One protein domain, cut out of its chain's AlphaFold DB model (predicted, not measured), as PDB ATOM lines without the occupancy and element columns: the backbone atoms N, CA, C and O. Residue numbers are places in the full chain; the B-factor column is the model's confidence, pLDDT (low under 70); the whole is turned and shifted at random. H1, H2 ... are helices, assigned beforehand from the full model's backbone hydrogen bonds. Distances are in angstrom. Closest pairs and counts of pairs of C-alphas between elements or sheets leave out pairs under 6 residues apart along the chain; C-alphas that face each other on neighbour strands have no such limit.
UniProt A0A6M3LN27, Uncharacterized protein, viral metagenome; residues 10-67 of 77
ATOM      1  N   CYS A  10     137.502 116.074  37.798       85.44
ATOM      2  CA  CYS A  10     136.670 115.055  38.432       85.44
ATOM      3  C   CYS A  10     135.506 114.636  37.521       85.44
ATOM      4  O   CYS A  10     135.313 113.444  37.277       85.44
ATOM      5  N   ASP A  11     134.794 115.606  36.941       88.50
ATOM      6  CA  ASP A  11     133.664 115.331  36.047       88.50
ATOM      7  C   ASP A  11     134.109 114.598  34.775       88.50
ATOM      8  O   ASP A  11     133.422 113.680  34.322       88.50
ATOM      9  N   ARG A  12     135.285 114.940  34.222       88.69
ATOM     10  CA  ARG A  12     135.859 114.206  33.077       88.69
ATOM     11  C   ARG A  12     136.127 112.748  33.424       88.69
ATOM     12  O   ARG A  12     135.709 111.873  32.671       88.69
ATOM     13  N   ARG A  13     136.761 112.476  34.567       88.94
ATOM     14  CA  ARG A  13     137.055 111.098  35.001       88.94
ATOM     15  C   ARG A  13     135.781 110.288  35.242       88.94
ATOM     16  O   ARG A  13     135.724 109.117  34.874       88.94
ATOM     17  N   ILE A  14     134.746 110.905  35.818       91.81
ATOM     18  CA  ILE A  14     133.433 110.267  35.998       91.81
ATOM     19  C   ILE A  14     132.810 109.933  34.639       91.81
ATOM     20  O   ILE A  14     132.328 108.816  34.442       91.81
ATOM     21  N   LEU A  15     132.849 110.867  33.685       89.75
ATOM     22  CA  LEU A  15     132.311 110.650  32.344       89.75
ATOM     23  C   LEU A  15     133.074 109.554  31.582       89.75
ATOM     24  O   LEU A  15     132.450 108.732  30.909       89.75
ATOM     25  N   GLU A  16     134.399 109.502  31.707       91.88
ATOM     26  CA  GLU A  16     135.241 108.443  31.132       91.88
ATOM     27  C   GLU A  16     134.897 107.073  31.730       91.88
ATOM     28  O   GLU A  16     134.631 106.126  30.987       91.88
ATOM     29  N   ALA A  17     134.811 106.975  33.060       92.94
ATOM     30  CA  ALA A  17     134.446 105.736  33.746       92.94
ATOM     31  C   ALA A  17     133.031 105.261  33.373       92.94
ATOM     32  O   ALA A  17     132.808 104.071  33.124       92.94
ATOM     33  N   HIS A  18     132.075 106.188  33.280       92.12
ATOM     34  CA  HIS A  18     130.720 105.891  32.826       92.12
ATOM     35  C   HIS A  18     130.712 105.387  31.376       92.12
ATOM     36  O   HIS A  18     130.083 104.372  31.077       92.12
ATOM     37  N   THR A  19     131.448 106.055  30.482       90.62
ATOM     38  CA  THR A  19     131.570 105.658  29.070       90.62
ATOM     39  C   THR A  19     132.143 104.250  28.944       90.62
ATOM     40  O   THR A  19     131.560 103.413  28.254       90.62
ATOM     41  N   TYR A  20     133.225 103.957  29.670       93.12
ATOM     42  CA  TYR A  20     133.820 102.624  29.714       93.12
ATOM     43  C   TYR A  20     132.824 101.570  30.215       93.12
ATOM     44  O   TYR A  20     132.623 100.542  29.573       93.12
ATOM     45  N   THR A  21     132.120 101.855  31.313       95.25
ATOM     46  CA  THR A  21     131.121 100.936  31.883       95.25
ATOM     47  C   THR A  21     130.005 100.627  30.882       95.25
ATOM     48  O   THR A  21     129.598  99.472  30.741       95.25
ATOM     49  N   MET A  22     129.525 101.632  30.145       94.00
ATOM     50  CA  MET A  22     128.494 101.442  29.121       94.00
ATOM     51  C   MET A  22     128.989 100.629  27.920       94.00
ATOM     52  O   MET A  22     128.234  99.807  27.398       94.00
ATOM     53  N   GLN A  23     130.249 100.805  27.509       92.38
ATOM     54  CA  GLN A  23     130.877  99.969  26.477       92.38
ATOM     55  C   GLN A  23     130.950  98.509  26.919       92.38
ATOM     56  O   GLN A  23     130.517  97.617  26.189       92.38
ATOM     57  N   THR A  24     131.438  98.257  28.135       95.44
ATOM     58  CA  THR A  24     131.496  96.904  28.697       95.44
ATOM     59  C   THR A  24     130.107  96.279  28.770       95.44
ATOM     60  O   THR A  24     129.929  95.138  28.349       95.44
ATOM     61  N   HIS A  25     129.108  97.030  29.237       94.94
ATOM     62  CA  HIS A  25     127.732  96.549  29.297       94.94
ATOM     63  C   HIS A  25     127.192  96.191  27.903       94.94
ATOM     64  O   HIS A  25     126.592  95.131  27.741       94.94
ATOM     65  N   SER A  26     127.460  97.013  26.882       94.38
ATOM     66  CA  SER A  26     127.072  96.701  25.500       94.38
ATOM     67  C   SER A  26     127.696  95.401  24.996       94.38
ATOM     68  O   SER A  26     126.989  94.564  24.439       94.38
ATOM     69  N   ASN A  27     128.986  95.181  25.257       94.69
ATOM     70  CA  ASN A  27     129.673  93.949  24.860       94.69
ATOM     71  C   ASN A  27     129.081  92.712  25.551       94.69
ATOM     72  O   ASN A  27     128.873  91.682  24.909       94.69
ATOM     73  N   VAL A  28     128.787  92.814  26.851       96.19
ATOM     74  CA  VAL A  28     128.161  91.724  27.615       96.19
ATOM     75  C   VAL A  28     126.763  91.424  27.081       96.19
ATOM     76  O   VAL A  28     126.433  90.258  26.874       96.19
ATOM     77  N   LEU A  29     125.963  92.456  26.803       93.00
ATOM     78  CA  LEU A  29     124.626  92.290  26.239       93.00
ATOM     79  C   LEU A  29     124.682  91.640  24.850       93.00
ATOM     80  O   LEU A  29     123.951  90.688  24.598       93.00
ATOM     81  N   ALA A  30     125.587  92.094  23.980       92.69
ATOM     82  CA  ALA A  30     125.813  91.506  22.661       92.69
ATOM     83  C   ALA A  30     126.145  90.007  22.760       92.69
ATOM     84  O   ALA A  30     125.529  89.182  22.086       92.69
ATOM     85  N   CYS A  31     127.072  89.646  23.654       94.81
ATOM     86  CA  CYS A  31     127.436  88.255  23.914       94.81
ATOM     87  C   CYS A  31     126.251  87.441  24.448       94.81
ATOM     88  O   CYS A  31     126.024  86.323  23.991       94.81
ATOM     89  N   HIS A  32     125.467  88.000  25.369       94.00
ATOM     90  CA  HIS A  32     124.286  87.333  25.907       94.00
ATOM     91  C   HIS A  32     123.249  87.033  24.814       94.00
ATOM     92  O   HIS A  32     122.764  85.906  24.733       94.00
ATOM     93  N   CYS A  33     122.968  88.001  23.934       91.00
ATOM     94  CA  CYS A  33     122.060  87.818  22.801       91.00
ATOM     95  C   CYS A  33     122.529  86.703  21.851       91.00
ATOM     96  O   CYS A  33     121.723  85.873  21.429       91.00
ATOM     97  N   GLU A  34     123.830  86.646  21.556       92.00
ATOM     98  CA  GLU A  34     124.437  85.566  20.763       92.00
ATOM     99  C   GLU A  34     124.296  84.202  21.452       92.00
ATOM    100  O   GLU A  34     123.884  83.231  20.820       92.00
ATOM    101  N   CYS A  35     124.585  84.115  22.755       93.56
ATOM    102  CA  CYS A  35     124.472  82.867  23.512       93.56
ATOM    103  C   CYS A  35     123.035  82.337  23.582       93.56
ATOM    104  O   CYS A  35     122.835  81.124  23.626       93.56
ATOM    105  N   LEU A  36     122.044  83.229  23.583       90.06
ATOM    106  CA  LEU A  36     120.631  82.860  23.509       90.06
ATOM    107  C   LEU A  36     120.186  82.461  22.093       90.06
ATOM    108  O   LEU A  36     119.072  81.969  21.928       90.06
ATOM    109  N   GLY A  37     121.024  82.676  21.072       89.44
ATOM    110  CA  GLY A  37     120.655  82.458  19.676       89.44
ATOM    111  C   GLY A  37     119.532  83.389  19.218       89.44
ATOM    112  O   GLY A  37     118.686  82.977  18.422       89.44
ATOM    113  N   MET A  38     119.485  84.613  19.757       89.06
ATOM    114  CA  MET A  38     118.439  85.585  19.443       89.06
ATOM    115  C   MET A  38     118.411  85.910  17.951       89.06
ATOM    116  O   MET A  38     119.437  86.251  17.368       89.06
ATOM    117  N   ASN A  39     117.226  85.847  17.351       88.88
ATOM    118  CA  ASN A  39     116.986  86.173  15.951       88.88
ATOM    119  C   ASN A  39     115.531  86.603  15.717       88.88
ATOM    120  O   ASN A  39     114.705  86.569  16.629       88.88
ATOM    121  N   ALA A  40     115.222  87.025  14.489       84.31
ATOM    122  CA  ALA A  40     113.894  87.516  14.118       84.31
ATOM    123  C   ALA A  40     112.743  86.519  14.368       84.31
ATOM    124  O   ALA A  40     111.601  86.942  14.509       84.31
ATOM    125  N   GLU A  41     113.018  85.216  14.441       85.00
ATOM    126  CA  GLU A  41     111.994  84.186  14.646       85.00
ATOM    127  C   GLU A  41     111.660  83.961  16.127       85.00
ATOM    128  O   GLU A  41     110.559  83.510  16.443       85.00
ATOM    129  N   ASN A  42     112.595  84.243  17.043       81.12
ATOM    130  CA  ASN A  42     112.460  83.901  18.465       81.12
ATOM    131  C   ASN A  42     112.451  85.103  19.423       81.12
ATOM    132  O   ASN A  42     112.269  84.919  20.630       81.12
ATOM    133  N   MET A  43     112.621  86.322  18.909       79.75
ATOM    134  CA  MET A  43     112.720  87.522  19.730       79.75
ATOM    135  C   MET A  43     111.401  88.294  19.811       79.75
ATOM    136  O   MET A  43     110.776  88.592  18.800       79.75
ATOM    137  N   LEU A  44     111.005  88.681  21.030       68.06
ATOM    138  CA  LEU A  44     109.765  89.433  21.285       68.06
ATOM    139  C   LEU A  44     109.929  90.958  21.187       68.06
ATOM    140  O   LEU A  44     108.942  91.675  21.053       68.06
ATOM    141  N   ALA A  45     111.158  91.460  21.306       72.38
ATOM    142  CA  ALA A  45     111.471  92.881  21.221       72.38
ATOM    143  C   ALA A  45     112.963  93.094  20.928       72.38
ATOM    144  O   ALA A  45     113.815  92.391  21.472       72.38
ATOM    145  N   ALA A  46     113.277  94.111  20.131       76.06
ATOM    146  CA  ALA A  46     114.629  94.591  19.887       76.06
ATOM    147  C   ALA A  46     114.672  96.095  20.164       76.06
ATOM    148  O   ALA A  46     113.882  96.870  19.621       76.06
ATOM    149  N   CYS A  47     115.589  96.526  21.028       79.62
ATOM    150  CA  CYS A  47     115.810  97.946  21.267       79.62
ATOM    151  C   CYS A  47     116.836  98.458  20.261       79.62
ATOM    152  O   CYS A  47     117.955  97.964  20.250       79.62
ATOM    153  N   ALA A  48     116.489  99.466  19.467       73.94
ATOM    154  CA  ALA A  48     117.441 100.200  18.642       73.94
ATOM    155  C   ALA A  48     117.292 101.687  18.971       73.94
ATOM    156  O   ALA A  48     116.369 102.364  18.520       73.94
ATOM    157  N   GLY A  49     118.132 102.167  19.884       74.44
ATOM    158  CA  GLY A  49     117.985 103.488  20.484       74.44
ATOM    159  C   GLY A  49     119.302 104.240  20.531       74.44
ATOM    160  O   GLY A  49     120.374 103.648  20.536       74.44
ATOM    161  N   LYS A  50     119.220 105.569  20.636       78.00
ATOM    162  CA  LYS A  50     120.391 106.448  20.803       78.00
ATOM    163  C   LYS A  50     120.939 106.465  22.235       78.00
ATOM    164  O   LYS A  50     121.809 107.273  22.547       78.00
ATOM    165  N   VAL A  51     120.417 105.606  23.109       82.69
ATOM    166  CA  VAL A  51     120.809 105.529  24.517       82.69
ATOM    167  C   VAL A  51     121.695 104.304  24.765       82.69
ATOM    168  O   VAL A  51     121.427 103.232  24.216       82.69
ATOM    169  N   PRO A  52     122.753 104.429  25.582       83.06
ATOM    170  CA  PRO A  52     123.521 103.276  26.037       83.06
ATOM    171  C   PRO A  52     122.642 102.250  26.785       83.06
ATOM    172  O   PRO A  52     121.669 102.652  27.423       83.06
ATOM    173  N   PRO A  53     122.980 100.946  26.754       85.25
ATOM    174  CA  PRO A  53     124.036 100.320  25.947       85.25
ATOM    175  C   PRO A  53     123.613 100.037  24.489       85.25
ATOM    176  O   PRO A  53     124.436  99.599  23.688       85.25
ATOM    177  N   TYR A  54     122.353 100.303  24.136       85.75
ATOM    178  CA  TYR A  54     121.751  99.940  22.846       85.75
ATOM    179  C   TYR A  54     122.282 100.752  21.657       85.75
ATOM    180  O   TYR A  54     122.116 100.340  20.519       85.75
ATOM    181  N   ALA A  55     122.928 101.890  21.913       83.81
ATOM    182  CA  ALA A  55     123.529 102.736  20.881       83.81
ATOM    183  C   ALA A  55     124.942 102.303  20.450       83.81
ATOM    184  O   ALA A  55     125.521 102.916  19.554       83.81
ATOM    185  N   TYR A  56     125.536 101.319  21.126       88.75
ATOM    186  CA  TYR A  56     126.936 100.949  20.926       88.75
ATOM    187  C   TYR A  56     127.096  99.867  19.857       88.75
ATOM    188  O   TYR A  56     126.248  98.990  19.689       88.75
ATOM    189  N   GLU A  57     128.225  99.935  19.150       90.00
ATOM    190  CA  GLU A  57     128.509  99.147  17.947       90.00
ATOM    191  C   GLU A  57     128.380  97.635  18.161       90.00
ATOM    192  O   GLU A  57     127.769  96.962  17.337       90.00
ATOM    193  N   ALA A  58     128.887  97.105  19.280       90.56
ATOM    194  CA  ALA A  58     128.867  95.669  19.554       90.56
ATOM    195  C   ALA A  58     127.441  95.101  19.591       90.56
ATOM    196  O   ALA A  58     127.148  94.104  18.932       90.56
ATOM    197  N   TYR A  59     126.537  95.760  20.315       91.88
ATOM    198  CA  TYR A  59     125.133  95.366  20.363       91.88
ATOM    199  C   TYR A  59     124.455  95.527  18.992       91.88
ATOM    200  O   TYR A  59     123.795  94.601  18.518       91.88
ATOM    201  N   MET A  60     124.671  96.658  18.314       90.50
ATOM    202  CA  MET A  60     124.070  96.928  17.000       90.50
ATOM    203  C   MET A  60     124.515  95.925  15.929       90.50
ATOM    204  O   MET A  60     123.706  95.509  15.097       90.50
ATOM    205  N   ALA A  61     125.773  95.484  15.971       91.00
ATOM    206  CA  ALA A  61     126.296  94.463  15.073       91.00
ATOM    207  C   ALA A  61     125.558  93.125  15.237       91.00
ATOM    208  O   ALA A  61     125.171  92.523  14.234       91.00
ATOM    209  N   VAL A  62     125.303  92.693  16.477       91.62
ATOM    210  CA  VAL A  62     124.541  91.463  16.761       91.62
ATOM    211  C   VAL A  62     123.096  91.604  16.290       91.62
ATOM    212  O   VAL A  62     122.603  90.740  15.566       91.62
ATOM    213  N   MET A  63     122.428  92.715  16.613       91.00
ATOM    214  CA  MET A  63     121.042  92.934  16.181       91.00
ATOM    215  C   MET A  63     120.913  92.906  14.649       91.00
ATOM    216  O   MET A  63     119.984  92.302  14.115       91.00
ATOM    217  N   LYS A  64     121.865  93.514  13.928       90.19
ATOM    218  CA  LYS A  64     121.879  93.522  12.458       90.19
ATOM    219  C   LYS A  64     122.174  92.140  11.877       90.19
ATOM    220  O   LYS A  64     121.502  91.721  10.939       90.19
ATOM    221  N   LYS A  65     123.160  91.424  12.432       91.06
ATOM    222  CA  LYS A  65     123.533  90.062  12.009       91.06
ATOM    223  C   LYS A  65     122.335  89.113  12.039       91.06
ATOM    224  O   LYS A  65     122.183  88.307  11.127       91.06
ATOM    225  N   TRP A  66     121.496  89.225  13.064       90.62
ATOM    226  CA  TRP A  66     120.361  88.328  13.278       90.62
ATOM    227  C   TRP A  66     119.025  88.850  12.732       90.62
ATOM    228  O   TRP A  66     117.972  88.297  13.051       90.62
ATOM    229  N   GLY A  67     119.061  89.899  11.902       88.00
ATOM    230  CA  GLY A  67     117.875  90.435  11.229       88.00
ATOM    231  C   GLY A  67     116.860  91.093  12.168       88.00
ATOM    232  O   GLY A  67     115.688  91.185  11.824       88.00
TER     233      GLY A  67
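Overview. This is residues 10 to 67 of the 77 residues of an uncharacterized protein of viral metagenome (UniProt A0A6M3LN27). A long straight helix, H1, makes the long axis, with a short helix, H2, packed side by side on its second half. A long loop, residues 36 to 56, leads from the end of H1 back along it to the start of H2, and residues 10 to 18 of H1 stick out. The printed part has 58 residues with two named helices, H1 then H2, and no named strand: the class is all helix. It is a loose rod, with a radius of gyration of the C-alphas of 13.0 A and spans of 46 by 20 by 16 A.

Along the chain. H1, residues 10 to 35, begins at C-alpha 10 at (136.670, 115.055, 38.432) and is 37.5 A long from first to last C-alpha. H2, residues 57 to 65, is 11.9 A long and ends at C-alpha 65 at (123.533, 90.062, 12.009).

Arrangement. H1 touches H2 with residues 26 to 34 alone; the closest C-alphas, those of Ala 30 and Tyr 59, are 4.5 A apart. The two run the same way at a shallow tilt of 23 degrees. In H1 and H2 every O i to N i+4 pair is within hydrogen-bond range.

Size, cuts and confidence. The C-alphas farthest apart, those of Cys 10 and Glu 41, are 46.1 A apart. The printed part has no cut, and the link from H1 to H2, 21 residues, is long. Residue 44 is under 70 in pLDDT.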